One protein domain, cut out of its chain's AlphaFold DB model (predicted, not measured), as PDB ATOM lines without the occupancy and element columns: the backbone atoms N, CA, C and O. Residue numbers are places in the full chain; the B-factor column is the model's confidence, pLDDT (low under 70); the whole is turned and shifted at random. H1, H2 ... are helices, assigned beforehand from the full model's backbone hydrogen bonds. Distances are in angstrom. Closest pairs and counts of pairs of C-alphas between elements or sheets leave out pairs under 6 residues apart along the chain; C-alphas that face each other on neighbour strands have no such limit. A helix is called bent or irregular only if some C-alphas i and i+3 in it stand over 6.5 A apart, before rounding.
ATOM      1  N   TYR A 461     -88.709  97.768 147.602       61.53
ATOM      2  CA  TYR A 461     -90.072  98.276 147.733       61.53
ATOM      3  C   TYR A 461     -90.428  98.438 149.212       61.53
ATOM      4  O   TYR A 461     -90.031  97.620 150.046       61.53
ATOM      5  N   GLU A 462     -91.256  99.433 149.535       57.12
ATOM      6  CA  GLU A 462     -92.060  99.373 150.759       57.12
ATOM      7  C   GLU A 462     -92.948  98.123 150.692       57.12
ATOM      8  O   GLU A 462     -93.826  98.021 149.831       57.12
ATOM      9  N   ARG A 463     -92.684  97.144 151.563       59.59
ATOM     10  CA  ARG A 463     -93.441  95.890 151.607       59.59
ATOM     11  C   ARG A 463     -94.804  96.144 152.237       59.59
ATOM     12  O   ARG A 463     -94.903  96.431 153.429       59.59
ATOM     13  N   ASN A 464     -95.858  96.014 151.440       60.31
ATOM     14  CA  ASN A 464     -97.214  95.942 151.965       60.31
ATOM     15  C   ASN A 464     -97.450  94.566 152.605       60.31
ATOM     16  O   ASN A 464     -96.804  93.584 152.243       60.31
ATOM     17  N   LYS A 465     -98.405  94.477 153.537       67.88
ATOM     18  CA  LYS A 465     -98.883  93.171 154.013       67.88
ATOM     19  C   LYS A 465     -99.435  92.372 152.830       67.88
ATOM     20  O   LYS A 465    -100.214  92.907 152.046       67.88
ATOM     21  N   ILE A 466     -99.057  91.100 152.745       73.25
ATOM     22  CA  ILE A 466     -99.535  90.175 151.714       73.25
ATOM     23  C   ILE A 466    -101.049  89.980 151.848       73.25
ATOM     24  O   ILE A 466    -101.526  89.500 152.879       73.25
ATOM     25  N   ASP A 467    -101.792  90.295 150.788       81.38
ATOM     26  CA  ASP A 467    -103.182  89.871 150.616       81.38
ATOM     27  C   ASP A 467    -103.208  88.500 149.918       81.38
ATOM     28  O   ASP A 467    -102.831  88.360 148.753       81.38
ATOM     29  N   GLN A 468    -103.656  87.470 150.642       78.94
ATOM     30  CA  GLN A 468    -103.704  86.088 150.150       78.94
ATOM     31  C   GLN A 468    -104.655  85.905 148.959       78.94
ATOM     32  O   GLN A 468    -104.362  85.125 148.055       78.94
ATOM     33  N   ASN A 469    -105.779  86.627 148.924       82.00
ATOM     34  CA  ASN A 469    -106.728  86.528 147.816       82.00
ATOM     35  C   ASN A 469    -106.136  87.149 146.555       82.00
ATOM     36  O   ASN A 469    -106.317  86.626 145.453       82.00
ATOM     37  N   GLN A 470    -105.404  88.250 146.723       85.62
ATOM     38  CA  GLN A 470    -104.696  88.906 145.636       85.62
ATOM     39  C   GLN A 470    -103.563  88.022 145.098       85.62
ATOM     40  O   GLN A 470    -103.471  87.828 143.887       85.62
ATOM     41  N   PHE A 471    -102.769  87.414 145.984       87.00
ATOM     42  CA  PHE A 471    -101.738  86.442 145.617       87.00
ATOM     43  C   PHE A 471    -102.304  85.253 144.836       87.00
ATOM     44  O   PHE A 471    -101.849  84.973 143.729       87.00
ATOM     45  N   SER A 472    -103.321  84.572 145.372       83.56
ATOM     46  CA  SER A 472    -103.908  83.400 144.714       83.56
ATOM     47  C   SER A 472    -104.497  83.759 143.356       83.56
ATOM     48  O   SER A 472    -104.332  83.012 142.393       83.56
ATOM     49  N   SER A 473    -105.132  84.929 143.253       86.62
ATOM     50  CA  SER A 473    -105.647  85.446 141.982       86.62
ATOM     51  C   SER A 473    -104.513  85.725 140.988       86.62
ATOM     52  O   SER A 473    -104.648  85.395 139.812       86.62
ATOM     53  N   TYR A 474    -103.392  86.286 141.450       89.00
ATOM     54  CA  TYR A 474    -102.200  86.552 140.642       89.00
ATOM     55  C   TYR A 474    -101.548  85.261 140.135       89.00
ATOM     56  O   TYR A 474    -101.342  85.128 138.932       89.00
ATOM     57  N   ILE A 475    -101.308  84.272 141.002       85.94
ATOM     58  CA  ILE A 475    -100.766  82.964 140.601       85.94
ATOM     59  C   ILE A 475    -101.702  82.254 139.622       85.94
ATOM     60  O   ILE A 475    -101.259  81.777 138.579       85.94
ATOM     61  N   ASN A 476    -103.004  82.208 139.914       84.06
ATOM     62  CA  ASN A 476    -103.966  81.567 139.020       84.06
ATOM     63  C   ASN A 476    -104.010  82.275 137.661       84.06
ATOM     64  O   ASN A 476    -104.111  81.613 136.634       84.06
ATOM     65  N   TYR A 477    -103.888  83.605 137.639       86.56
ATOM     66  CA  TYR A 477    -103.771  84.371 136.401       86.56
ATOM     67  C   TYR A 477    -102.497  84.018 135.619       86.56
ATOM     68  O   TYR A 477    -102.579  83.770 134.415       86.56
ATOM     69  N   LEU A 478    -101.341  83.948 136.292       82.62
ATOM     70  CA  LEU A 478    -100.070  83.544 135.682       82.62
ATOM     71  C   LEU A 478    -100.160  82.154 135.045       82.62
ATOM     72  O   LEU A 478     -99.652  81.949 133.946       82.62
ATOM     73  N   LEU A 479    -100.826  81.215 135.722       76.50
ATOM     74  CA  LEU A 479    -100.864  79.807 135.328       76.50
ATOM     75  C   LEU A 479    -102.016  79.451 134.372       76.50
ATOM     76  O   LEU A 479    -101.941  78.451 133.662       76.50
ATOM     77  N   ALA A 480    -103.075  80.263 134.313       76.12
ATOM     78  CA  ALA A 480    -104.189  80.080 133.378       76.12
ATOM     79  C   ALA A 480    -103.935  80.707 131.994       76.12
ATOM     80  O   ALA A 480    -104.658  80.417 131.040       76.12
ATOM     81  N   GLY A 481    -102.947  81.598 131.868       66.44
ATOM     82  CA  GLY A 481    -102.656  82.294 130.618       66.44
ATOM     83  C   GLY A 481    -101.909  81.429 129.595       66.44
ATOM     84  O   GLY A 481    -100.883  80.834 129.902       66.44
ATOM     85  N   ASN A 482    -102.325  81.467 128.321       58.44
ATOM     86  CA  ASN A 482    -101.569  80.889 127.187       58.44
ATOM     87  C   ASN A 482    -100.197  81.566 126.936       58.44
ATOM     88  O   ASN A 482     -99.467  81.178 126.026       58.44
ATOM     89  N   TYR A 483     -99.847  82.574 127.736       59.25
ATOM     90  CA  TYR A 483     -98.582  83.315 127.734       59.25
ATOM     91  C   TYR A 483     -97.407  82.501 128.319       59.25
ATOM     92  O   TYR A 483     -96.251  82.884 128.173       59.25
ATOM     93  N   LEU A 484     -97.702  81.342 128.919       52.34
ATOM     94  CA  LEU A 484     -96.781  80.356 129.505       52.34
ATOM     95  C   LEU A 484     -95.833  79.638 128.525       52.34
ATOM     96  O   LEU A 484     -95.196  78.655 128.905       52.34
ATOM     97  N   GLN A 485     -95.715  80.074 127.268       54.50
ATOM     98  CA  GLN A 485     -94.730  79.468 126.363       54.50
ATOM     99  C   GLN A 485     -93.291  79.687 126.855       54.50
ATOM    100  O   GLN A 485     -92.423  78.860 126.574       54.50
ATOM    101  N   ASP A 486     -93.056  80.742 127.644       66.19
ATOM    102  CA  ASP A 486     -91.775  80.984 128.296       66.19
ATOM    103  C   ASP A 486     -91.766  80.458 129.740       66.19
ATOM    104  O   ASP A 486     -92.095  81.156 130.703       66.19
ATOM    105  N   LYS A 487     -91.369  79.189 129.882       71.31
ATOM    106  CA  LYS A 487     -91.184  78.527 131.180       71.31
ATOM    107  C   LYS A 487     -90.224  79.304 132.094       71.31
ATOM    108  O   LYS A 487     -90.390  79.243 133.307       71.31
ATOM    109  N   GLN A 488     -89.269  80.051 131.534       74.88
ATOM    110  CA  GLN A 488     -88.282  80.795 132.313       74.88
ATOM    111  C   GLN A 488     -88.917  81.937 133.111       74.88
ATOM    112  O   GLN A 488     -88.591  82.100 134.280       74.88
ATOM    113  N   MET A 489     -89.852  82.691 132.523       77.31
ATOM    114  CA  MET A 489     -90.480  83.829 133.205       77.31
ATOM    115  C   MET A 489     -91.213  83.397 134.482       77.31
ATOM    116  O   MET A 489     -91.180  84.098 135.489       77.31
ATOM    117  N   VAL A 490     -91.868  82.233 134.456       79.25
ATOM    118  CA  VAL A 490     -92.504  81.672 135.655       79.25
ATOM    119  C   VAL A 490     -91.451  81.310 136.693       79.25
ATOM    120  O   VAL A 490     -91.624  81.651 137.857       79.25
ATOM    121  N   GLU A 491     -90.361  80.656 136.287       79.06
ATOM    122  CA  GLU A 491     -89.267  80.305 137.199       79.06
ATOM    123  C   GLU A 491     -88.688  81.559 137.882       79.06
ATOM    124  O   GLU A 491     -88.566  81.565 139.109       79.06
ATOM    125  N   ASP A 492     -88.488  82.648 137.132       78.62
ATOM    126  CA  ASP A 492     -87.996  83.935 137.642       78.62
ATOM    127  C   ASP A 492     -88.987  84.591 138.632       78.62
ATOM    128  O   ASP A 492     -88.585  85.113 139.673       78.62
ATOM    129  N   ILE A 493     -90.301  84.548 138.358       83.75
ATOM    130  CA  ILE A 493     -91.328  85.073 139.280       83.75
ATOM    131  C   ILE A 493     -91.316  84.294 140.599       83.75
ATOM    132  O   ILE A 493     -91.337  84.892 141.676       83.75
ATOM    133  N   ILE A 494     -91.290  82.961 140.527       84.62
ATOM    134  CA  ILE A 494     -91.270  82.114 141.725       84.62
ATOM    135  C   ILE A 494     -89.975  82.349 142.516       84.62
ATOM    136  O   ILE A 494     -90.031  82.420 143.746       84.62
ATOM    137  N   GLU A 495     -88.844  82.541 141.831       82.12
ATOM    138  CA  GLU A 495     -87.558  82.926 142.424       82.12
ATOM    139  C   GLU A 495     -87.608  84.242 143.182       82.12
ATOM    140  O   GLU A 495     -87.216  84.292 144.352       82.12
ATOM    141  N   ILE A 496     -88.178  85.284 142.586       80.00
ATOM    142  CA  ILE A 496     -88.381  86.559 143.275       80.00
ATOM    143  C   ILE A 496     -89.258  86.362 144.514       80.00
ATOM    144  O   ILE A 496     -88.952  86.905 145.576       80.00
ATOM    145  N   ILE A 497     -90.321  85.555 144.430       84.00
ATOM    146  CA  ILE A 497     -91.217  85.318 145.567       84.00
ATOM    147  C   ILE A 497     -90.478  84.612 146.713       84.00
ATOM    148  O   ILE A 497     -90.508  85.121 147.836       84.00
ATOM    149  N   TYR A 498     -89.796  83.485 146.479       83.62
ATOM    150  CA  TYR A 498     -89.146  82.770 147.586       83.62
ATOM    151  C   TYR A 498     -87.887  83.478 148.098       83.62
ATOM    152  O   TYR A 498     -87.586  83.368 149.284       83.62
ATOM    153  N   SER A 499     -87.151  84.223 147.267       77.31
ATOM    154  CA  SER A 499     -85.953  84.954 147.708       77.31
ATOM    155  C   SER A 499     -86.317  86.165 148.570       77.31
ATOM    156  O   SER A 499     -85.688  86.399 149.603       77.31
ATOM    157  N   SER A 500     -87.394  86.878 148.227       74.38
ATOM    158  CA  SER A 500     -87.734  88.147 148.869       74.38
ATOM    159  C   SER A 500     -88.602  88.043 150.127       74.38
ATOM    160  O   SER A 500     -88.523  88.935 150.974       74.38
ATOM    161  N   HIS A 501     -89.385  86.980 150.313       79.38
ATOM    162  CA  HIS A 501     -90.298  86.854 151.459       79.38
ATOM    163  C   HIS A 501     -89.665  86.149 152.669       79.38
ATOM    164  O   HIS A 501     -88.754  85.323 152.528       79.38
ATOM    165  N   SER A 502     -90.154  86.480 153.869       81.25
ATOM    166  CA  SER A 502     -89.820  85.755 155.105       81.25
ATOM    167  C   SER A 502     -90.433  84.350 155.109       81.25
ATOM    168  O   SER A 502     -91.368  84.059 154.364       81.25
ATOM    169  N   GLY A 503     -89.962  83.464 155.983       85.06
ATOM    170  CA  GLY A 503     -90.482  82.109 156.133       85.06
ATOM    171  C   GLY A 503     -91.953  82.078 156.544       85.06
ATOM    172  O   GLY A 503     -92.714  81.247 156.065       85.06
ATOM    173  N   ASN A 504     -92.403  83.013 157.386       84.38
ATOM    174  CA  ASN A 504     -93.825  83.125 157.732       84.38
ATOM    175  C   ASN A 504     -94.687  83.435 156.507       84.38
ATOM    176  O   ASN A 504     -95.735  82.828 156.303       84.38
ATOM    177  N   GLU A 505     -94.238  84.392 155.702       85.06
ATOM    178  CA  GLU A 505     -94.922  84.806 154.484       85.06
ATOM    179  C   GLU A 505     -94.915  83.679 153.449       85.06
ATOM    180  O   GLU A 505     -95.976  83.297 152.964       85.06
ATOM    181  N   LEU A 506     -93.753  83.081 153.183       87.44
ATOM    182  CA  LEU A 506     -93.599  82.013 152.201       87.44
ATOM    183  C   LEU A 506     -94.415  80.760 152.558       87.44
ATOM    184  O   LEU A 506     -95.021  80.164 151.671       87.44
ATOM    185  N   GLU A 507     -94.487  80.373 153.838       89.19
ATOM    186  CA  GLU A 507     -95.334  79.252 154.272       89.19
ATOM    187  C   GLU A 507     -96.813  79.537 153.989       89.19
ATOM    188  O   GLU A 507     -97.521  78.681 153.455       89.19
ATOM    189  N   ASN A 508     -97.276  80.748 154.308       85.88
ATOM    190  CA  ASN A 508     -98.651  81.154 154.036       85.88
ATOM    191  C   ASN A 508     -98.954  81.111 152.533       85.88
ATOM    192  O   ASN A 508     -99.998  80.590 152.146       85.88
ATOM    193  N   LEU A 509     -98.037  81.603 151.694       86.38
ATOM    194  CA  LEU A 509     -98.172  81.562 150.237       86.38
ATOM    195  C   LEU A 509     -98.274  80.115 149.725       86.38
ATOM    196  O   LEU A 509     -99.230  79.785 149.023       86.38
ATOM    197  N   LEU A 510     -97.361  79.231 150.146       88.44
ATOM    198  CA  LEU A 510     -97.348  77.811 149.765       88.44
ATOM    199  C   LEU A 510     -98.601  77.047 150.205       88.44
ATOM    200  O   LEU A 510     -99.047  76.152 149.493       88.44
ATOM    201  N   ASN A 511     -99.163  77.377 151.366       86.19
ATOM    202  CA  ASN A 511    -100.372  76.727 151.874       86.19
ATOM    203  C   ASN A 511    -101.661  77.289 151.258       86.19
ATOM    204  O   ASN A 511    -102.692  76.624 151.296       86.19
ATOM    205  N   SER A 512    -101.619  78.509 150.720       81.94
ATOM    206  CA  SER A 512    -102.788  79.185 150.145       81.94
ATOM    207  C   SER A 512    -103.070  78.829 148.682       81.94
ATOM    208  O   SER A 512    -104.173  79.093 148.200       81.94
ATOM    209  N   ASN A 513    -102.101  78.245 147.967       86.12
ATOM    210  CA  ASN A 513    -102.225  77.934 146.545       86.12
ATOM    211  C   ASN A 513    -101.432  76.664 146.168       86.12
ATOM    212  O   ASN A 513    -100.200  76.681 146.113       86.12
ATOM    213  N   ASP A 514    -102.145  75.571 145.873       85.69
ATOM    214  CA  ASP A 514    -101.535  74.281 145.516       85.69
ATOM    215  C   ASP A 514    -100.705  74.358 144.228       85.69
ATOM    216  O   ASP A 514     -99.650  73.734 144.131       85.69
ATOM    217  N   THR A 515    -101.121  75.167 143.255       83.12
ATOM    218  CA  THR A 515    -100.412  75.282 141.977       83.12
ATOM    219  C   THR A 515     -99.080  76.022 142.131       83.12
ATOM    220  O   THR A 515     -98.066  75.594 141.584       83.12
ATOM    221  N   PHE A 516     -99.032  77.078 142.952       86.12
ATOM    222  CA  PHE A 516     -97.775  77.724 143.347       86.12
ATOM    223  C   PHE A 516     -96.829  76.733 144.031       86.12
ATOM    224  O   PHE A 516     -95.637  76.696 143.727       86.12
ATOM    225  N   LYS A 517     -97.362  75.901 144.934       88.81
ATOM    226  CA  LYS A 517     -96.593  74.869 145.633       88.81
ATOM    227  C   LYS A 517     -96.021  73.828 144.670       88.81
ATOM    228  O   LYS A 517     -94.855  73.466 144.809       88.81
ATOM    229  N   GLU A 518     -96.790  73.380 143.680       86.56
ATOM    230  CA  GLU A 518     -96.303  72.480 142.627       86.56
ATOM    231  C   GLU A 518     -95.181  73.119 141.796       86.56
ATOM    232  O   GLU A 518     -94.142  72.488 141.593       86.56
ATOM    233  N   CYS A 519     -95.328  74.385 141.387       85.50
ATOM    234  CA  CYS A 519     -94.280  75.119 140.673       85.50
ATOM    235  C   CYS A 519     -93.009  75.275 141.517       85.50
ATOM    236  O   CYS A 519     -91.907  75.021 141.032       85.50
ATOM    237  N   TYR A 520     -93.150  75.638 142.794       89.19
ATOM    238  CA  TYR A 520     -92.028  75.716 143.725       89.19
ATOM    239  C   TYR A 520     -91.299  74.369 143.848       89.19
ATOM    240  O   TYR A 520     -90.070  74.330 143.808       89.19
ATOM    241  N   LEU A 521     -92.035  73.255 143.940       88.56
ATOM    242  CA  LEU A 521     -91.455  71.910 143.996       88.56
ATOM    243  C   LEU A 521     -90.737  71.515 142.695       88.56
ATOM    244  O   LEU A 521     -89.653  70.929 142.764       88.56
ATOM    245  N   ASP A 522     -91.291  71.857 141.526       85.38
ATOM    246  CA  ASP A 522     -90.637  71.632 140.227       85.38
ATOM    247  C   ASP A 522     -89.307  72.395 140.150       85.38
ATOM    248  O   ASP A 522     -88.271  71.808 139.834       85.38
ATOM    249  N   ILE A 523     -89.287  73.677 140.526       85.38
ATOM    250  CA  ILE A 523     -88.060  74.493 140.524       85.38
ATOM    251  C   ILE A 523     -87.063  73.974 141.560       85.38
ATOM    252  O   ILE A 523     -85.883  73.822 141.248       85.38
ATOM    253  N   LEU A 524     -87.523  73.607 142.758       86.06
ATOM    254  CA  LEU A 524     -86.687  72.992 143.790       86.06
ATOM    255  C   LEU A 524     -86.022  71.699 143.305       86.06
ATOM    256  O   LEU A 524     -84.874  71.442 143.665       86.06
ATOM    257  N   SER A 525     -86.687  70.912 142.455       83.88
ATOM    258  CA  SER A 525     -86.104  69.692 141.882       83.88
ATOM    259  C   SER A 525     -84.981  69.971 140.874       83.88
ATOM    260  O   SER A 525     -84.001  69.217 140.827       83.88
ATOM    261  N   LYS A 526     -85.081  71.085 140.132       82.69
ATOM    262  CA  LYS A 526     -84.098  71.499 139.120       82.69
ATOM    263  C   LYS A 526     -82.929  72.287 139.712       82.69
ATOM    264  O   LYS A 526     -81.774  71.960 139.446       82.69
ATOM    265  N   ASN A 527     -83.224  73.253 140.586       79.94
ATOM    266  CA  ASN A 527     -82.298  74.290 141.058       79.94
ATOM    267  C   ASN A 527     -82.041  74.221 142.576       79.94
ATOM    268  O   ASN A 527     -81.781  75.230 143.230       79.94
ATOM    269  N   HIS A 528     -82.072  73.017 143.163       81.38
ATOM    270  CA  HIS A 528     -81.985  72.812 144.620       81.38
ATOM    271  C   HIS A 528     -80.813  73.518 145.324       81.38
ATOM    272  O   HIS A 528     -80.910  73.807 146.517       81.38
ATOM    273  N   ARG A 529     -79.696  73.748 144.617       76.88
ATOM    274  CA  ARG A 529     -78.499  74.409 145.147       76.88
ATOM    275  C   ARG A 529     -78.676  75.921 145.269       76.88
ATOM    276  O   ARG A 529     -78.218  76.480 146.255       76.88
ATOM    277  N   GLU A 530     -79.271  76.568 144.274       77.62
ATOM    278  CA  GLU A 530     -79.517  78.018 144.298       77.62
ATOM    279  C   GLU A 530     -80.564  78.330 145.361       77.62
ATOM    280  O   GLU A 530     -80.279  79.065 146.302       77.62
ATOM    281  N   ILE A 531     -81.660  77.568 145.345       84.19
ATOM    282  CA  ILE A 531     -82.725  77.675 146.341       84.19
ATOM    283  C   ILE A 531     -82.201  77.424 147.763       84.19
ATOM    284  O   ILE A 531     -82.637  78.089 148.702       84.19
ATOM    285  N   PHE A 532     -81.244  76.501 147.943       83.12
ATOM    286  CA  PHE A 532     -80.590  76.308 149.240       83.12
ATOM    287  C   PHE A 532     -79.948  77.604 149.741       83.12
ATOM    288  O   PHE A 532     -80.142  77.960 150.896       83.12
ATOM    289  N   TYR A 533     -79.196  78.324 148.904       80.38
ATOM    290  CA  TYR A 533     -78.541  79.553 149.350       80.38
ATOM    291  C   TYR A 533     -79.559  80.640 149.709       80.38
ATOM    292  O   TYR A 533     -79.406  81.262 150.755       80.38
ATOM    293  N   ASP A 534     -80.640  80.795 148.947       79.69
ATOM    294  CA  ASP A 534     -81.657  81.822 149.230       79.69
ATOM    295  C   ASP A 534     -82.478  81.546 150.495       79.69
ATOM    296  O   ASP A 534     -82.946  82.473 151.156       79.69
ATOM    297  N   HIS A 535     -82.643  80.272 150.861       85.38
ATOM    298  CA  HIS A 535     -83.326  79.891 152.099       85.38
ATOM    299  C   HIS A 535     -82.406  79.924 153.323       85.38
ATOM    300  O   HIS A 535     -82.903  80.022 154.443       85.38
ATOM    301  N   PHE A 536     -81.087  79.818 153.126       81.06
ATOM    302  CA  PHE A 536     -80.108  79.729 154.213       81.06
ATOM    303  C   PHE A 536     -79.271  81.001 154.420       81.06
ATOM    304  O   PHE A 536     -78.556  81.085 155.421       81.06
ATOM    305  N   ASN A 537     -79.314  81.968 153.501       73.44
ATOM    306  CA  ASN A 537     -78.647  83.259 153.658       73.44
ATOM    307  C   ASN A 537     -79.313  84.071 154.779       73.44
ATOM    308  O   ASN A 537     -80.539  84.128 154.875       73.44
ATOM    309  N   SER A 538     -78.507  84.721 155.625       62.94
ATOM    310  CA  SER A 538     -79.032  85.708 156.575       62.94
ATOM    311  C   SER A 538     -79.668  86.871 155.813       62.94
ATOM    312  O   SER A 538     -79.086  87.339 154.833       62.94
ATOM    313  N   SER A 539     -80.824  87.365 156.261       56.88
ATOM    314  CA  SER A 539     -81.449  88.538 155.649       56.88
ATOM    315  C   SER A 539     -80.510  89.741 155.736       56.88
ATOM    316  O   SER A 539     -80.071  90.104 156.824       56.88
ATOM    317  N   GLU A 540     -80.239  90.403 154.611       49.84
ATOM    318  CA  GLU A 540     -79.411  91.622 154.570       49.84
ATOM    319  C   GLU A 540     -80.025  92.798 155.358       49.84
ATOM    320  O   GLU A 540     -79.357  93.789 155.654       49.84
ATOM    321  N   GLN A 541     -81.305  92.698 155.729       45.28
ATOM    322  CA  GLN A 541     -82.047  93.738 156.429       45.28
ATOM    323  C   GLN A 541     -81.752  93.752 157.933       45.28
ATOM    324  O   GLN A 541     -82.598  93.370 158.725       45.28
ATOM    325  N   GLY A 542     -80.569  94.238 158.319       42.25
ATOM    326  CA  GLY A 542     -80.303  94.967 159.575       42.25
ATOM    327  C   GLY A 542     -80.453  94.250 160.927       42.25
ATOM    328  O   GLY A 542     -79.808  94.667 161.891       42.25
ATOM    329  N   GLU A 543     -81.221  93.172 161.016       45.53
ATOM    330  CA  GLU A 543     -81.342  92.300 162.173       45.53
ATOM    331  C   GLU A 543     -80.664  90.983 161.817       45.53
ATOM    332  O   GLU A 543     -81.091  90.235 160.942       45.53
ATOM    333  N   ASN A 544     -79.523  90.745 162.458       52.94
ATOM    334  CA  ASN A 544     -78.672  89.577 162.272       52.94
ATOM    335  C   ASN A 544     -79.359  88.301 162.807       52.94
ATOM    336  O   ASN A 544     -78.836  87.694 163.741       52.94
ATOM    337  N   GLU A 545     -80.518  87.904 162.276       63.25
ATOM    338  CA  GLU A 545     -81.286  86.711 162.658       63.25
ATOM    339  C   GLU A 545     -81.504  85.781 161.451       63.25
ATOM    340  O   GLU A 545     -81.833  86.216 160.352       63.25
ATOM    341  N   MET A 546     -81.239  84.481 161.628       73.81
ATOM    342  CA  MET A 546     -81.510  83.474 160.597       73.81
ATOM    343  C   MET A 546     -83.007  83.176 160.552       73.81
ATOM    344  O   MET A 546     -83.615  82.904 161.588       73.81
ATOM    345  N   ASP A 547     -83.587  83.134 159.354       82.31
ATOM    346  CA  ASP A 547     -84.986  82.755 159.162       82.31
ATOM    347  C   ASP A 547     -85.137  81.224 159.148       82.31
ATOM    348  O   ASP A 547     -85.253  80.580 158.103       82.31
ATOM    349  N   PHE A 548     -85.107  80.614 160.337       84.19
ATOM    350  CA  PHE A 548     -85.250  79.161 160.491       84.19
ATOM    351  C   PHE A 548     -86.548  78.625 159.887       84.19
ATOM    352  O   PHE A 548     -86.576  77.501 159.398       84.19
ATOM    353  N   LYS A 549     -87.610  79.432 159.865       87.06
ATOM    354  CA  LYS A 549     -88.882  79.027 159.276       87.06
ATOM    355  C   LYS A 549     -88.783  78.916 157.757       87.06
ATOM    356  O   LYS A 549     -89.323  77.984 157.164       87.06
ATOM    357  N   LYS A 550     -88.044  79.823 157.119       88.25
ATOM    358  CA  LYS A 550     -87.714  79.716 155.695       88.25
ATOM    359  C   LYS A 550     -86.880  78.461 155.431       88.25
ATOM    360  O   LYS A 550     -87.202  77.687 154.532       88.25
ATOM    361  N   MET A 551     -85.890  78.172 156.272       87.38
ATOM    362  CA  MET A 551     -85.137  76.913 156.188       87.38
ATOM    363  C   MET A 551     -86.047  75.675 156.355       87.38
ATOM    364  O   MET A 551     -85.898  74.714 155.596       87.38
ATOM    365  N   ASP A 552     -87.032  75.703 157.264       87.44
ATOM    366  CA  ASP A 552     -87.978  74.597 157.491       87.44
ATOM    367  C   ASP A 552     -88.782  74.297 156.223       87.44
ATOM    368  O   ASP A 552     -88.947  73.132 155.849       87.44
ATOM    369  N   ILE A 553     -89.249  75.339 155.525       89.25
ATOM    370  CA  ILE A 553     -89.967  75.215 154.250       89.25
ATOM    371  C   ILE A 553     -89.115  74.463 153.233       89.25
ATOM    372  O   ILE A 553     -89.588  73.494 152.632       89.25
ATOM    373  N   TYR A 554     -87.857  74.865 153.056       88.88
ATOM    374  CA  TYR A 554     -86.939  74.180 152.149       88.88
ATOM    375  C   TYR A 554     -86.754  72.710 152.545       88.88
ATOM    376  O   TYR A 554     -86.960  71.803 151.732       88.88
ATOM    377  N   LEU A 555     -86.407  72.459 153.811       84.56
ATOM    378  CA  LEU A 555     -86.081  71.123 154.306       84.56
ATOM    379  C   LEU A 555     -87.290  70.181 154.308       84.56
ATOM    380  O   LEU A 555     -87.116  68.976 154.126       84.56
ATOM    381  N   ASN A 556     -88.506  70.692 154.499       85.69
ATOM    382  CA  ASN A 556     -89.731  69.897 154.436       85.69
ATOM    383  C   ASN A 556     -90.104  69.546 152.994       85.69
ATOM    384  O   ASN A 556     -90.441  68.394 152.717       85.69
ATOM    385  N   ASN A 557     -89.977  70.495 152.066       85.94
ATOM    386  CA  ASN A 557     -90.348  70.284 150.668       85.94
ATOM    387  C   ASN A 557     -89.319  69.445 149.896       85.94
ATOM    388  O   ASN A 557     -89.698  68.629 149.060       85.94
ATOM    389  N   ILE A 558     -88.025  69.533 150.222       81.38
ATOM    390  CA  ILE A 558     -87.002  68.740 149.521       81.38
ATOM    391  C   ILE A 558     -87.112  67.227 149.780       81.38
ATOM    392  O   ILE A 558     -86.616  66.426 148.985       81.38
ATOM    393  N   LYS A 559     -87.789  66.819 150.866       75.81
ATOM    394  CA  LYS A 559     -88.113  65.407 151.151       75.81
ATOM    395  C   LYS A 559     -89.123  64.834 150.159       75.81
ATOM    396  O   LYS A 559     -89.131  63.626 149.953       75.81
ATOM    397  N   LEU A 560     -89.954  65.684 149.555       78.94
ATOM    398  CA  LEU A 560     -90.970  65.287 148.578       78.94
ATOM    399  C   LEU A 560     -90.363  65.011 147.192       78.94
ATOM    400  O   LEU A 560     -91.009  64.399 146.348       78.94
ATOM    401  N   ILE A 561     -89.110  65.420 146.959       74.88
ATOM    402  CA  ILE A 561     -88.435  65.292 145.666       74.88
ATOM    403  C   ILE A 561     -87.642  63.985 145.611       74.88
ATOM    404  O   ILE A 561     -86.642  63.796 146.318       74.88
ATOM    405  N   THR A 562     -88.077  63.095 144.721       66.81
ATOM    406  CA  THR A 562     -87.505  61.757 144.525       66.81
ATOM    407  C   THR A 562     -86.275  61.757 143.613       66.81
ATOM    408  O   THR A 562     -85.396  60.913 143.800       66.81
ATOM    409  N   HIS A 563     -86.156  62.699 142.666       66.56
ATOM    410  CA  HIS A 563     -85.061  62.783 141.684       66.56
ATOM    411  C   HIS A 563     -84.506  64.213 141.566       66.56
ATOM    412  O   HIS A 563     -85.267  65.163 141.440       66.56
ATOM    413  N   PHE A 564     -83.174  64.353 141.589       64.94
ATOM    414  CA  PHE A 564     -82.468  65.626 141.379       64.94
ATOM    415  C   PHE A 564     -81.788  65.597 140.024       64.94
ATOM    416  O   PHE A 564     -81.026  64.671 139.731       64.94
ATOM    417  N   THR A 565     -81.994  66.634 139.223       54.72
ATOM    418  CA  THR A 565     -81.190  66.848 138.022       54.72
ATOM    419  C   THR A 565     -79.852  67.462 138.440       54.72
ATOM    420  O   THR A 565     -79.733  68.668 138.616       54.72
ATOM    421  N   GLY A 566     -78.839  66.615 138.657       51.50
ATOM    422  CA  GLY A 566     -77.460  67.026 138.951       51.50
ATOM    423  C   GLY A 566     -76.999  66.705 140.377       51.50
ATOM    424  O   GLY A 566     -77.440  67.307 141.354       51.50
ATOM    425  N   GLN A 567     -76.043  65.780 140.507       50.12
ATOM    426  CA  GLN A 567     -75.308  65.553 141.755       50.12
ATOM    427  C   GLN A 567     -74.251  66.654 141.927       50.12
ATOM    428  O   GLN A 567     -73.085  66.462 141.594       50.12
ATOM    429  N   GLN A 568     -74.638  67.832 142.418       55.78
ATOM    430  CA  GLN A 568     -73.673  68.884 142.747       55.78
ATOM    431  C   GLN A 568     -73.582  69.088 144.259       55.78
ATOM    432  O   GLN A 568     -74.588  69.192 144.956       55.78
ATOM    433  N   ARG A 569     -72.349  69.129 144.775       59.56
ATOM    434  CA  ARG A 569     -72.076  69.365 146.198       59.56
ATOM    435  C   ARG A 569     -72.478  70.794 146.580       59.56
ATOM    436  O   ARG A 569     -72.086  71.751 145.908       59.56
ATOM    437  N   ILE A 570     -73.205  70.941 147.687       64.12
ATOM    438  CA  ILE A 570     -73.485  72.239 148.311       64.12
ATOM    439  C   ILE A 570     -72.209  72.677 149.042       64.12
ATOM    440  O   ILE A 570     -71.760  72.001 149.962       64.12
ATOM    441  N   SER A 571     -71.599  73.778 148.601       56.00
ATOM    442  CA  SER A 571     -70.375  74.337 149.199       56.00
ATOM    443  C   SER A 571     -70.692  75.607 149.977       56.00
ATOM    444  O   SER A 571     -71.499  76.418 149.524       56.00
ATOM    445  N   GLN A 572     -69.973  75.862 151.063       54.88
ATOM    446  CA  GLN A 572     -70.156  77.076 151.861       54.88
ATOM    447  C   GLN A 572     -69.720  78.374 151.199       54.88
ATOM    448  O   GLN A 572     -70.160  79.430 151.628       54.88
ATOM    449  N   LYS A 573     -68.886  78.327 150.150       55.41
ATOM    450  CA  LYS A 573     -68.286  79.531 149.543       55.41
ATOM    451  C   LYS A 573     -69.285  80.607 149.085       55.41
ATOM    452  O   LYS A 573     -68.852  81.719 148.821       55.41
ATOM    453  N   LYS A 574     -70.575  80.281 148.946       56.53
ATOM    454  CA  LYS A 574     -71.637  81.217 148.543       56.53
ATOM    455  C   LYS A 574     -72.571  81.649 149.683       56.53
ATOM    456  O   LYS A 574     -73.394  82.522 149.450       56.53
ATOM    457  N   LEU A 575     -72.485  81.041 150.869       63.59
ATOM    458  CA  LEU A 575     -73.422  81.314 151.958       63.59
ATOM    459  C   LEU A 575     -72.862  82.385 152.901       63.59
ATOM    460  O   LEU A 575     -71.764  82.223 153.442       63.59
ATOM    461  N   ILE A 576     -73.636  83.439 153.142       60.81
ATOM    462  CA  ILE A 576     -73.303  84.473 154.124       60.81
ATOM    463  C   ILE A 576     -73.960  84.075 155.450       60.81
ATOM    464  O   ILE A 576     -75.157  84.255 155.645       60.81
ATOM    465  N   VAL A 577     -73.173  83.476 156.352       64.19
ATOM    466  CA  VAL A 577     -73.602  83.154 157.726       64.19
ATOM    467  C   VAL A 577     -72.785  83.977 158.697       64.19
ATOM    468  O   VAL A 577     -71.554  83.850 158.735       64.19
ATOM    469  N   HIS A 578     -73.469  84.774 159.513       67.69
ATOM    470  CA  HIS A 578     -72.825  85.536 160.569       67.69
ATOM    471  C   HIS A 578     -72.239  84.590 161.629       67.69
ATOM    472  O   HIS A 578     -72.903  83.679 162.124       67.69
ATOM    473  N   ASP A 579     -70.992  84.841 162.033       71.81
ATOM    474  CA  ASP A 579     -70.211  83.951 162.903       71.81
ATOM    475  C   ASP A 579     -70.932  83.548 164.201       71.81
ATOM    476  O   ASP A 579     -70.962  82.364 164.548       71.81
ATOM    477  N   LYS A 580     -71.629  84.503 164.834       71.62
ATOM    478  CA  LYS A 580     -72.443  84.336 166.051       71.62
ATOM    479  C   LYS A 580     -73.541  83.271 165.948       71.62
ATOM    480  O   LYS A 580     -74.000  82.783 166.977       71.62
ATOM    481  N   GLN A 581     -73.987  82.944 164.739       75.31
ATOM    482  CA  GLN A 581     -75.138  82.076 164.486       75.31
ATOM    483  C   GLN A 581     -74.747  80.684 163.988       75.31
ATOM    484  O   GLN A 581     -75.577  79.776 163.960       75.31
ATOM    485  N   THR A 582     -73.473  80.486 163.649       81.81
ATOM    486  CA  THR A 582     -72.958  79.248 163.049       81.81
ATOM    487  C   THR A 582     -73.315  78.001 163.866       81.81
ATOM    488  O   THR A 582     -73.733  76.993 163.304       81.81
ATOM    489  N   GLY A 583     -73.219  78.063 165.200       82.06
ATOM    490  CA  GLY A 583     -73.574  76.935 166.070       82.06
ATOM    491  C   GLY A 583     -75.065  76.607 166.096       82.06
ATOM    492  O   GLY A 583     -75.430  75.431 166.088       82.06
ATOM    493  N   ALA A 584     -75.924  77.629 166.085       82.81
ATOM    494  CA  ALA A 584     -77.372  77.444 166.018       82.81
ATOM    495  C   ALA A 584     -77.778  76.795 164.687       82.81
ATOM    496  O   ALA A 584     -78.582  75.866 164.687       82.81
ATOM    497  N   LEU A 585     -77.148  77.202 163.577       84.88
ATOM    498  CA  LEU A 585     -77.355  76.590 162.264       84.88
ATOM    499  C   LEU A 585     -76.922  75.119 162.234       84.88
ATOM    500  O   LEU A 585     -77.664  74.272 161.739       84.88
ATOM    501  N   ILE A 586     -75.744  74.797 162.789       86.12
ATOM    502  CA  ILE A 586     -75.279  73.407 162.900       86.12
ATOM    503  C   ILE A 586     -76.304  72.580 163.682       86.12
ATOM    504  O   ILE A 586     -76.740  71.539 163.200       86.12
ATOM    505  N   ASN A 587     -76.721  73.044 164.862       85.00
ATOM    506  CA  ASN A 587     -77.664  72.307 165.702       85.00
ATOM    507  C   ASN A 587     -79.034  72.123 165.032       85.00
ATOM    508  O   ASN A 587     -79.631  71.048 165.091       85.00
ATOM    509  N   TYR A 588     -79.510  73.160 164.348       85.12
ATOM    510  CA  TYR A 588     -80.732  73.112 163.559       85.12
ATOM    511  C   TYR A 588     -80.647  72.044 162.450       85.12
ATOM    512  O   TYR A 588     -81.516  71.179 162.349       85.12
ATOM    513  N   LEU A 589     -79.543  71.999 161.699       83.12
ATOM    514  CA  LEU A 589     -79.315  70.983 160.666       83.12
ATOM    515  C   LEU A 589     -79.170  69.561 161.227       83.12
ATOM    516  O   LEU A 589     -79.604  68.603 160.586       83.12
ATOM    517  N   LEU A 590     -78.593  69.408 162.424       81.31
ATOM    518  CA  LEU A 590     -78.478  68.114 163.104       81.31
ATOM    519  C   LEU A 590     -79.847  67.536 163.507       81.31
ATOM    520  O   LEU A 590     -80.022  66.315 163.487       81.31
ATOM    521  N   ASN A 591     -80.831  68.385 163.822       79.06
ATOM    522  CA  ASN A 591     -82.204  67.952 164.105       79.06
ATOM    523  C   ASN A 591     -82.920  67.393 162.864       79.06
ATOM    524  O   ASN A 591     -83.759  66.495 162.976       79.06
ATOM    525  N   TYR A 592     -82.542  67.835 161.663       75.38
ATOM    526  CA  TYR A 592     -83.121  67.391 160.392       75.38
ATOM    527  C   TYR A 592     -82.526  66.057 159.886       75.38
ATOM    528  O   TYR A 592     -82.053  65.914 158.756       75.38
ATOM    529  N   ASN A 593     -82.609  65.022 160.732       56.28
ATOM    530  CA  ASN A 593     -82.056  63.680 160.495       56.28
ATOM    531  C   ASN A 593     -82.599  62.970 159.241       56.28
ATOM    532  O   ASN A 593     -81.893  62.160 158.637       56.28
ATOM    533  N   SER A 594     -83.830  63.273 158.819       54.25
ATOM    534  CA  SER A 594     -84.539  62.526 157.771       54.25
ATOM    535  C   SER A 594     -84.005  62.740 156.351       54.25
ATOM    536  O   SER A 594     -84.534  62.147 155.418       54.25
ATOM    537  N   LEU A 595     -83.012  63.612 156.145       54.75
ATOM    538  CA  LEU A 595     -82.577  63.971 154.794       54.75
ATOM    539  C   LEU A 595     -81.555  63.029 154.168       54.75
ATOM    540  O   LEU A 595     -81.290  63.220 152.990       54.75
ATOM    541  N   GLY A 596     -81.002  62.047 154.897       52.28
ATOM    542  CA  GLY A 596     -80.250  60.883 154.373       52.28
ATOM    543  C   GLY A 596     -79.113  61.119 153.359       52.28
ATOM    544  O   GLY A 596     -78.516  60.163 152.882       52.28
ATOM    545  N   ARG A 597     -78.811  62.366 152.990       61.06
ATOM    546  CA  ARG A 597     -77.999  62.706 151.824       61.06
ATOM    547  C   ARG A 597     -76.641  63.232 152.244       61.06
ATOM    548  O   ARG A 597     -76.524  64.143 153.066       61.06
ATOM    549  N   THR A 598     -75.631  62.693 151.578       59.72
ATOM    550  CA  THR A 598     -74.208  63.027 151.693       59.72
ATOM    551  C   THR A 598     -73.902  64.508 151.417       59.72
ATOM    552  O   THR A 598     -72.896  65.020 151.893       59.72
ATOM    553  N   ASN A 599     -74.782  65.245 150.727       62.19
ATOM    554  CA  ASN A 599     -74.566  66.662 150.397       62.19
ATOM    555  C   ASN A 599     -74.630  67.608 151.612       62.19
ATOM    556  O   ASN A 599     -73.815  68.521 151.702       62.19
ATOM    557  N   TYR A 600     -75.534  67.381 152.572       70.38
ATOM    558  CA  TYR A 600     -75.623  68.215 153.789       70.38
ATOM    559  C   TYR A 600     -74.525  67.899 154.798       70.38
ATOM    560  O   TYR A 600     -74.182  68.723 155.641       70.38
ATOM    561  N   PHE A 601     -73.968  66.696 154.706       71.69
ATOM    562  CA  PHE A 601     -72.884  66.257 155.560       71.69
ATOM    563  C   PHE A 601     -71.630  67.124 155.380       71.69
ATOM    564  O   PHE A 601     -71.103  67.653 156.358       71.69
ATOM    565  N   TYR A 602     -71.187  67.314 154.131       73.06
ATOM    566  CA  TYR A 602     -70.041  68.177 153.830       73.06
ATOM    567  C   TYR A 602     -70.302  69.615 154.275       73.06
ATOM    568  O   TYR A 602     -69.421  70.248 154.840       73.06
ATOM    569  N   PHE A 603     -71.538  70.090 154.123       75.88
ATOM    570  CA  PHE A 603     -71.923  71.421 154.570       75.88
ATOM    571  C   PHE A 603     -71.836  71.590 156.100       75.88
ATOM    572  O   PHE A 603     -71.265  72.573 156.560       75.88
ATOM    573  N   ILE A 604     -72.329  70.633 156.900       80.31
ATOM    574  CA  ILE A 604     -72.188  70.658 158.373       80.31
ATOM    575  C   ILE A 604     -70.708  70.584 158.777       80.31
ATOM    576  O   ILE A 604     -70.269  71.328 159.651       80.31
ATOM    577  N   THR A 605     -69.939  69.728 158.109       78.38
ATOM    578  CA  THR A 605     -68.499  69.538 158.345       78.38
ATOM    579  C   THR A 605     -67.717  70.824 158.075       78.38
ATOM    580  O   THR A 605     -66.910  71.251 158.899       78.38
ATOM    581  N   ASP A 606     -68.007  71.498 156.962       78.94
ATOM    582  CA  ASP A 606     -67.422  72.795 156.645       78.94
ATOM    583  C   ASP A 606     -67.819  73.852 157.702       78.94
ATOM    584  O   ASP A 606     -66.985  74.677 158.073       78.94
ATOM    585  N   LEU A 607     -69.045  73.804 158.263       82.81
ATOM    586  CA  LEU A 607     -69.502  74.776 159.275       82.81
ATOM    587  C   LEU A 607     -68.732  74.536 160.573       82.81
ATOM    588  O   LEU A 607     -68.253  75.485 161.188       82.81
ATOM    589  N   GLN A 608     -68.556  73.271 160.965       83.62
ATOM    590  CA  GLN A 608     -67.737  72.894 162.115       83.62
ATOM    591  C   GLN A 608     -66.275  73.323 161.937       83.62
ATOM    592  O   GLN A 608     -65.680  73.864 162.870       83.62
ATOM    593  N   ASN A 609     -65.708  73.163 160.740       82.12
ATOM    594  CA  ASN A 609     -64.364  73.654 160.440       82.12
ATOM    595  C   ASN A 609     -64.298  75.182 160.534       82.12
ATOM    596  O   ASN A 609     -63.391  75.705 161.173       82.12
ATOM    597  N   LYS A 610     -65.290  75.912 160.002       82.88
ATOM    598  CA  LYS A 610     -65.387  77.371 160.162       82.88
ATOM    599  C   LYS A 610     -65.415  77.765 161.644       82.88
ATOM    600  O   LYS A 610     -64.679  78.668 162.035       82.88
ATOM    601  N   THR A 611     -66.185  77.059 162.485       84.69
ATOM    602  CA  THR A 611     -66.282  77.366 163.928       84.69
ATOM    603  C   THR A 611     -64.962  77.238 164.690       84.69
ATOM    604  O   THR A 611     -64.790  77.931 165.689       84.69
ATOM    605  N   GLN A 612     -64.012  76.419 164.224       82.75
ATOM    606  CA  GLN A 612     -62.681  76.280 164.844       82.75
ATOM    607  C   GLN A 612     -61.794  77.519 164.662       82.75
ATOM    608  O   GLN A 612     -60.783  77.661 165.350       82.75
ATOM    609  N   PHE A 613     -62.141  78.392 163.714       81.69
ATOM    610  CA  PHE A 613     -61.348  79.565 163.350       81.69
ATOM    611  C   PHE A 613     -62.021  80.897 163.696       81.69
ATOM    612  O   PHE A 613     -61.459  81.942 163.357       81.69
ATOM    613  N   LEU A 614     -63.189  80.865 164.348       82.75
ATOM    614  CA  LEU A 614     -63.857  82.061 164.868       82.75
ATOM    615  C   LEU A 614     -63.090  82.634 166.069       82.75
ATOM    616  O   LEU A 614     -62.075  82.087 166.502       82.75
ATOM    617  N   CYS A 615     -63.544  83.765 166.613       86.88
ATOM    618  CA  CYS A 615     -63.027  84.209 167.904       86.88
ATOM    619  C   CYS A 615     -63.485  83.246 169.017       86.88
ATOM    620  O   CYS A 615     -64.541  82.621 168.906       86.88
ATOM    621  N   LEU A 616     -62.720  83.154 170.112       89.62
ATOM    622  CA  LEU A 616     -62.988  82.201 171.198       89.62
ATOM    623  C   LEU A 616     -64.435  82.285 171.719       89.62
ATOM    624  O   LEU A 616     -65.067  81.260 171.957       89.62
ATOM    625  N   ASP A 617     -64.980  83.495 171.858       88.75
ATOM    626  CA  ASP A 617     -66.344  83.708 172.357       88.75
ATOM    627  C   ASP A 617     -67.424  83.234 171.380       88.75
ATOM    628  O   ASP A 617     -68.488  82.776 171.804       88.75
ATOM    629  N   ASP A 618     -67.175  83.336 170.077       85.12
ATOM    630  CA  ASP A 618     -68.062  82.796 169.046       85.12
ATOM    631  C   ASP A 618     -67.968  81.266 168.985       85.12
ATOM    632  O   ASP A 618     -68.996  80.592 168.910       85.12
ATOM    633  N   SER A 619     -66.766  80.696 169.101       89.62
ATOM    634  CA  SER A 619     -66.557  79.242 169.131       89.62
ATOM    635  C   SER A 619     -67.139  78.591 170.387       89.62
ATOM    636  O   SER A 619     -67.718  77.510 170.301       89.62
ATOM    637  N   ILE A 620     -67.049  79.251 171.549       90.25
ATOM    638  CA  ILE A 620     -67.705  78.811 172.791       90.25
ATOM    639  C   ILE A 620     -69.222  78.844 172.631       90.25
ATOM    640  O   ILE A 620     -69.888  77.866 172.972       90.25
ATOM    641  N   ARG A 621     -69.777  79.928 172.073       87.69
ATOM    642  CA  ARG A 621     -71.212  79.991 171.775       87.69
ATOM    643  C   ARG A 621     -71.625  78.867 170.833       87.69
ATOM    644  O   ARG A 621     -72.609  78.187 171.105       87.69
ATOM    645  N   ALA A 622     -70.831  78.594 169.799       88.25
ATOM    646  CA  ALA A 622     -71.095  77.482 168.899       88.25
ATOM    647  C   ALA A 622     -71.054  76.119 169.613       88.25
ATOM    648  O   ALA A 622     -71.980  75.324 169.462       88.25
ATOM    649  N   PHE A 623     -70.039  75.869 170.446       91.31
ATOM    650  CA  PHE A 623     -69.937  74.666 171.280       91.31
ATOM    651  C   PHE A 623     -71.158  74.483 172.201       91.31
ATOM    652  O   PHE A 623     -71.664  73.366 172.358       91.31
ATOM    653  N   GLN A 624     -71.636  75.571 172.809       89.62
ATOM    654  CA  GLN A 624     -72.802  75.560 173.693       89.62
ATOM    655  C   GLN A 624     -74.096  75.275 172.923       89.62
ATOM    656  O   GLN A 624     -74.943  74.542 173.428       89.62
ATOM    657  N   SER A 625     -74.234  75.793 171.699       88.19
ATOM    658  CA  SER A 625     -75.420  75.582 170.862       88.19
ATOM    659  C   SER A 625     -75.522  74.181 170.255       88.19
ATOM    660  O   SER A 625     -76.632  73.734 169.980       88.19
ATOM    661  N   ILE A 626     -74.404  73.488 170.012       90.19
ATOM    662  CA  ILE A 626     -74.401  72.171 169.353       90.19
ATOM    663  C   ILE A 626     -74.768  71.058 170.346       90.19
ATOM    664  O   ILE A 626     -74.104  70.879 171.371       90.19
ATOM    665  N   ASP A 627     -75.774  70.246 170.024       89.19
ATOM    666  CA  ASP A 627     -76.104  69.034 170.774       89.19
ATOM    667  C   ASP A 627     -75.154  67.876 170.402       89.19
ATOM    668  O   ASP A 627     -75.090  67.416 169.258       89.19
ATOM    669  N   GLN A 628     -74.415  67.382 171.398       89.44
ATOM    670  CA  GLN A 628     -73.438  66.302 171.244       89.44
ATOM    671  C   GLN A 628     -74.085  64.955 170.870       89.44
ATOM    672  O   GLN A 628     -73.483  64.170 170.135       89.44
ATOM    673  N   ASN A 629     -75.295  64.671 171.355       87.94
ATOM    674  CA  ASN A 629     -76.004  63.424 171.069       87.94
ATOM    675  C   ASN A 629     -76.523  63.414 169.633       87.94
ATOM    676  O   ASN A 629     -76.397  62.399 168.945       87.94
ATOM    677  N   LEU A 630     -77.067  64.542 169.165       85.19
ATOM    678  CA  LEU A 630     -77.500  64.680 167.773       85.19
ATOM    679  C   LEU A 630     -76.317  64.581 166.814       85.19
ATOM    680  O   LEU A 630     -76.402  63.872 165.811       85.19
ATOM    681  N   LEU A 631     -75.200  65.231 167.156       85.69
ATOM    682  CA  LEU A 631     -73.961  65.145 166.396       85.69
ATOM    683  C   LEU A 631     -73.484  63.691 166.290       85.69
ATOM    684  O   LEU A 631     -73.317  63.172 165.190       85.69
ATOM    685  N   LYS A 632     -73.355  62.992 167.420       83.25
ATOM    686  CA  LYS A 632     -72.922  61.591 167.447       83.25
ATOM    687  C   LYS A 632     -73.848  60.685 166.628       83.25
ATOM    688  O   LYS A 632     -73.377  60.002 165.723       83.25
ATOM    689  N   LYS A 633     -75.164  60.760 166.861       81.38
ATOM    690  CA  LYS A 633     -76.177  59.973 166.134       81.38
ATOM    691  C   LYS A 633     -76.097  60.193 164.621       81.38
ATOM    692  O   LYS A 633     -76.222  59.243 163.848       81.38
ATOM    693  N   ARG A 634     -75.876  61.439 164.188       76.19
ATOM    694  CA  ARG A 634     -75.768  61.793 162.769       76.19
ATOM    695  C   ARG A 634     -74.555  61.135 162.118       76.19
ATOM    696  O   ARG A 634     -74.700  60.517 161.065       76.19
ATOM    697  N   TYR A 635     -73.385  61.251 162.734       76.06
ATOM    698  CA  TYR A 635     -72.147  60.705 162.178       76.06
ATOM    699  C   TYR A 635     -72.101  59.167 162.255       76.06
ATOM    700  O   TYR A 635     -71.634  58.531 161.311       76.06
ATOM    701  N   GLU A 636     -72.675  58.555 163.296       75.38
ATOM    702  CA  GLU A 636     -72.835  57.094 163.396       75.38
ATOM    703  C   GLU A 636     -73.733  56.535 162.285       75.38
ATOM    704  O   GLU A 636     -73.370  55.545 161.655       75.38
ATOM    705  N   SER A 637     -74.850  57.208 161.970       72.19
ATOM    706  CA  SER A 637     -75.750  56.779 160.884       72.19
ATOM    707  C   SER A 637     -75.095  56.782 159.495       72.19
ATOM    708  O   SER A 637     -75.518  56.045 158.605       72.19
ATOM    709  N   LEU A 638     -74.052  57.597 159.306       67.25
ATOM    710  CA  LEU A 638     -73.298  57.694 158.057       67.25
ATOM    711  C   LEU A 638     -72.132  56.707 158.012       67.25
ATOM    712  O   LEU A 638     -71.862  56.160 156.948       67.25
ATOM    713  N   ALA A 639     -71.486  56.435 159.149       63.94
ATOM    714  CA  ALA A 639     -70.427  55.430 159.249       63.94
ATOM    715  C   ALA A 639     -70.941  54.007 158.964       63.94
ATOM    716  O   ALA A 639     -70.200  53.177 158.446       63.94
ATOM    717  N   THR A 640     -72.218  53.728 159.254       59.59
ATOM    718  CA  THR A 640     -72.876  52.457 158.906       59.59
ATOM    719  C   THR A 640     -73.271  52.344 157.433       59.59
ATOM    720  O   THR A 640     -73.574  51.248 156.969       59.59
ATOM    721  N   SER A 641     -73.290  53.452 156.683       58.72
ATOM    722  CA  SER A 641     -73.446  53.417 155.229       58.72
ATOM    723  C   SER A 641     -72.056  53.273 154.608       58.72
ATOM    724  O   SER A 641     -71.221  54.153 154.784       58.72
ATOM    725  N   GLU A 642     -71.786  52.169 153.909       50.06
ATOM    726  CA  GLU A 642     -70.461  51.717 153.423       50.06
ATOM    727  C   GLU A 642     -69.690  52.694 152.491       50.06
ATOM    728  O   GLU A 642     -68.700  52.320 151.870       50.06
ATOM    729  N   GLN A 643     -70.119  53.951 152.351       52.88
ATOM    730  CA  GLN A 643     -69.639  54.894 151.341       52.88
ATOM    731  C   GLN A 643     -68.786  56.057 151.870       52.88
ATOM    732  O   GLN A 643     -68.234  56.794 151.051       52.88
ATOM    733  N   ILE A 644     -68.640  56.267 153.190       58.25
ATOM    734  CA  ILE A 644     -67.848  57.398 153.709       58.25
ATOM    735  C   ILE A 644     -66.976  56.989 154.902       58.25
ATOM    736  O   ILE A 644     -67.458  56.811 156.017       58.25
ATOM    737  N   ASN A 645     -65.662  56.908 154.673       57.53
ATOM    738  CA  ASN A 645     -64.673  56.683 155.726       57.53
ATOM    739  C   ASN A 645     -64.422  58.009 156.468       57.53
ATOM    740  O   ASN A 645     -63.664  58.862 155.999       57.53
ATOM    741  N   LEU A 646     -65.147  58.237 157.566       61.22
ATOM    742  CA  LEU A 646     -65.131  59.514 158.276       61.22
ATOM    743  C   LEU A 646     -64.140  59.530 159.436       61.22
ATOM    744  O   LEU A 646     -64.183  58.643 160.289       61.22
ATOM    745  N   PRO A 647     -63.314  60.585 159.548       65.38
ATOM    746  CA  PRO A 647     -62.512  60.786 160.739       65.38
ATOM    747  C   PRO A 647     -63.404  60.909 161.982       65.38
ATOM    748  O   PRO A 647     -64.278  61.778 162.055       65.38
ATOM    749  N   GLN A 648     -63.146  60.078 162.993       67.44
ATOM    750  CA  GLN A 648     -63.912  60.036 164.246       67.44
ATOM    751  C   GLN A 648     -63.897  61.361 165.034       67.44
ATOM    752  O   GLN A 648     -64.672  61.538 165.973       67.44
ATOM    753  N   TYR A 649     -63.054  62.329 164.665       72.06
ATOM    754  CA  TYR A 649     -62.968  63.602 165.374       72.06
ATOM    755  C   TYR A 649     -64.199  64.499 165.192       72.06
ATOM    756  O   TYR A 649     -64.526  65.250 166.106       72.06
ATOM    757  N   TYR A 650     -64.938  64.413 164.084       73.12
ATOM    758  CA  TYR A 650     -66.149  65.233 163.910       73.12
ATOM    759  C   TYR A 650     -67.299  64.836 164.849       73.12
ATOM    760  O   TYR A 650     -68.263  65.581 165.007       73.12
TER     761      TYR A 650
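This is residues 461 to 650 of the 1038 residues of an uncharacterized protein of Dictyostelium purpureum (UniProt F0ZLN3). Two lobes of helices sit end to end along the longest axis: a larger one of H1 to H6, with H4 crossing its neighbours, and a smaller one in which H8, H9 and H10 pack on H7. The long unnamed stretch 561 to 578 joins them, and H6 and H7 are near each other. The printed part has 190 residues with ten named helices, H1 to H10 in order, and no named strand: all helix, with mostly crossed packing. It is compact, with a radius of gyration of the C-alphas of 18.5 A, and spans 57 by 40 by 25 A.

H1, residues 468 to 480, and H2, residues 487 to 500, are close but not clearly touching; the closest C-alphas, of Leu 478 and Val 490, are 7.8 A apart. H4, residues 514 to 526, is the hub: it touches H1, H2, H3, residues 503 to 512, and H6, residues 548 to 560. H3 and H4 touch only at the corner, the closest C-alphas being Leu 510 and Lys 517, 5.1 A. H4 touches H6 with residues 521 to 525 alone, about perpendicular at 80 degrees, closest at the C-alphas of Leu 521 and Asn 557, 7.0 A. H5, residues 528 to 536, forms a helical hairpin with H6, a shallow tilt of 23 degrees, closest at the C-alphas of His 535 and Met 551, 5.4 A. H7, residues 579 to 591, is irregular, with C-alphas 580 and 583 7.5 A apart. It touches H9, residues 616 to 625, the same way at 21 degrees, closest at the C-alphas of Gly 583 and Ala 622, 3.8 A. H7 and H8, residues 598 to 611, are a hairpin, closest at the C-alphas of Ile 586 and Ile 604, 6.1 A. H10, residues 628 to 639, touches H7 with residues 630 to 634 alone. Every O i to N i+4 pair is within hydrogen-bond range in H1 to H5, H9 and H10; in H6 and H7 7 of 9 are, in H8 8 of 10.

H1 begins at C-alpha 468 (-103.704, 86.088, 150.150), and H10 ends at C-alpha 639 (-70.427, 55.430, 159.249). H2 and H8 each measure 20.4 A, H7 20.0 A.

The farthest C-alphas, of Asn 482 and Leu 616, are 58.5 A apart. The printed part has no cut. The links H5 to H6 and H6 to H7 are long. Mean pLDDT of the printed part is 75.7; 54 residues are under 70, among them 562 to 578.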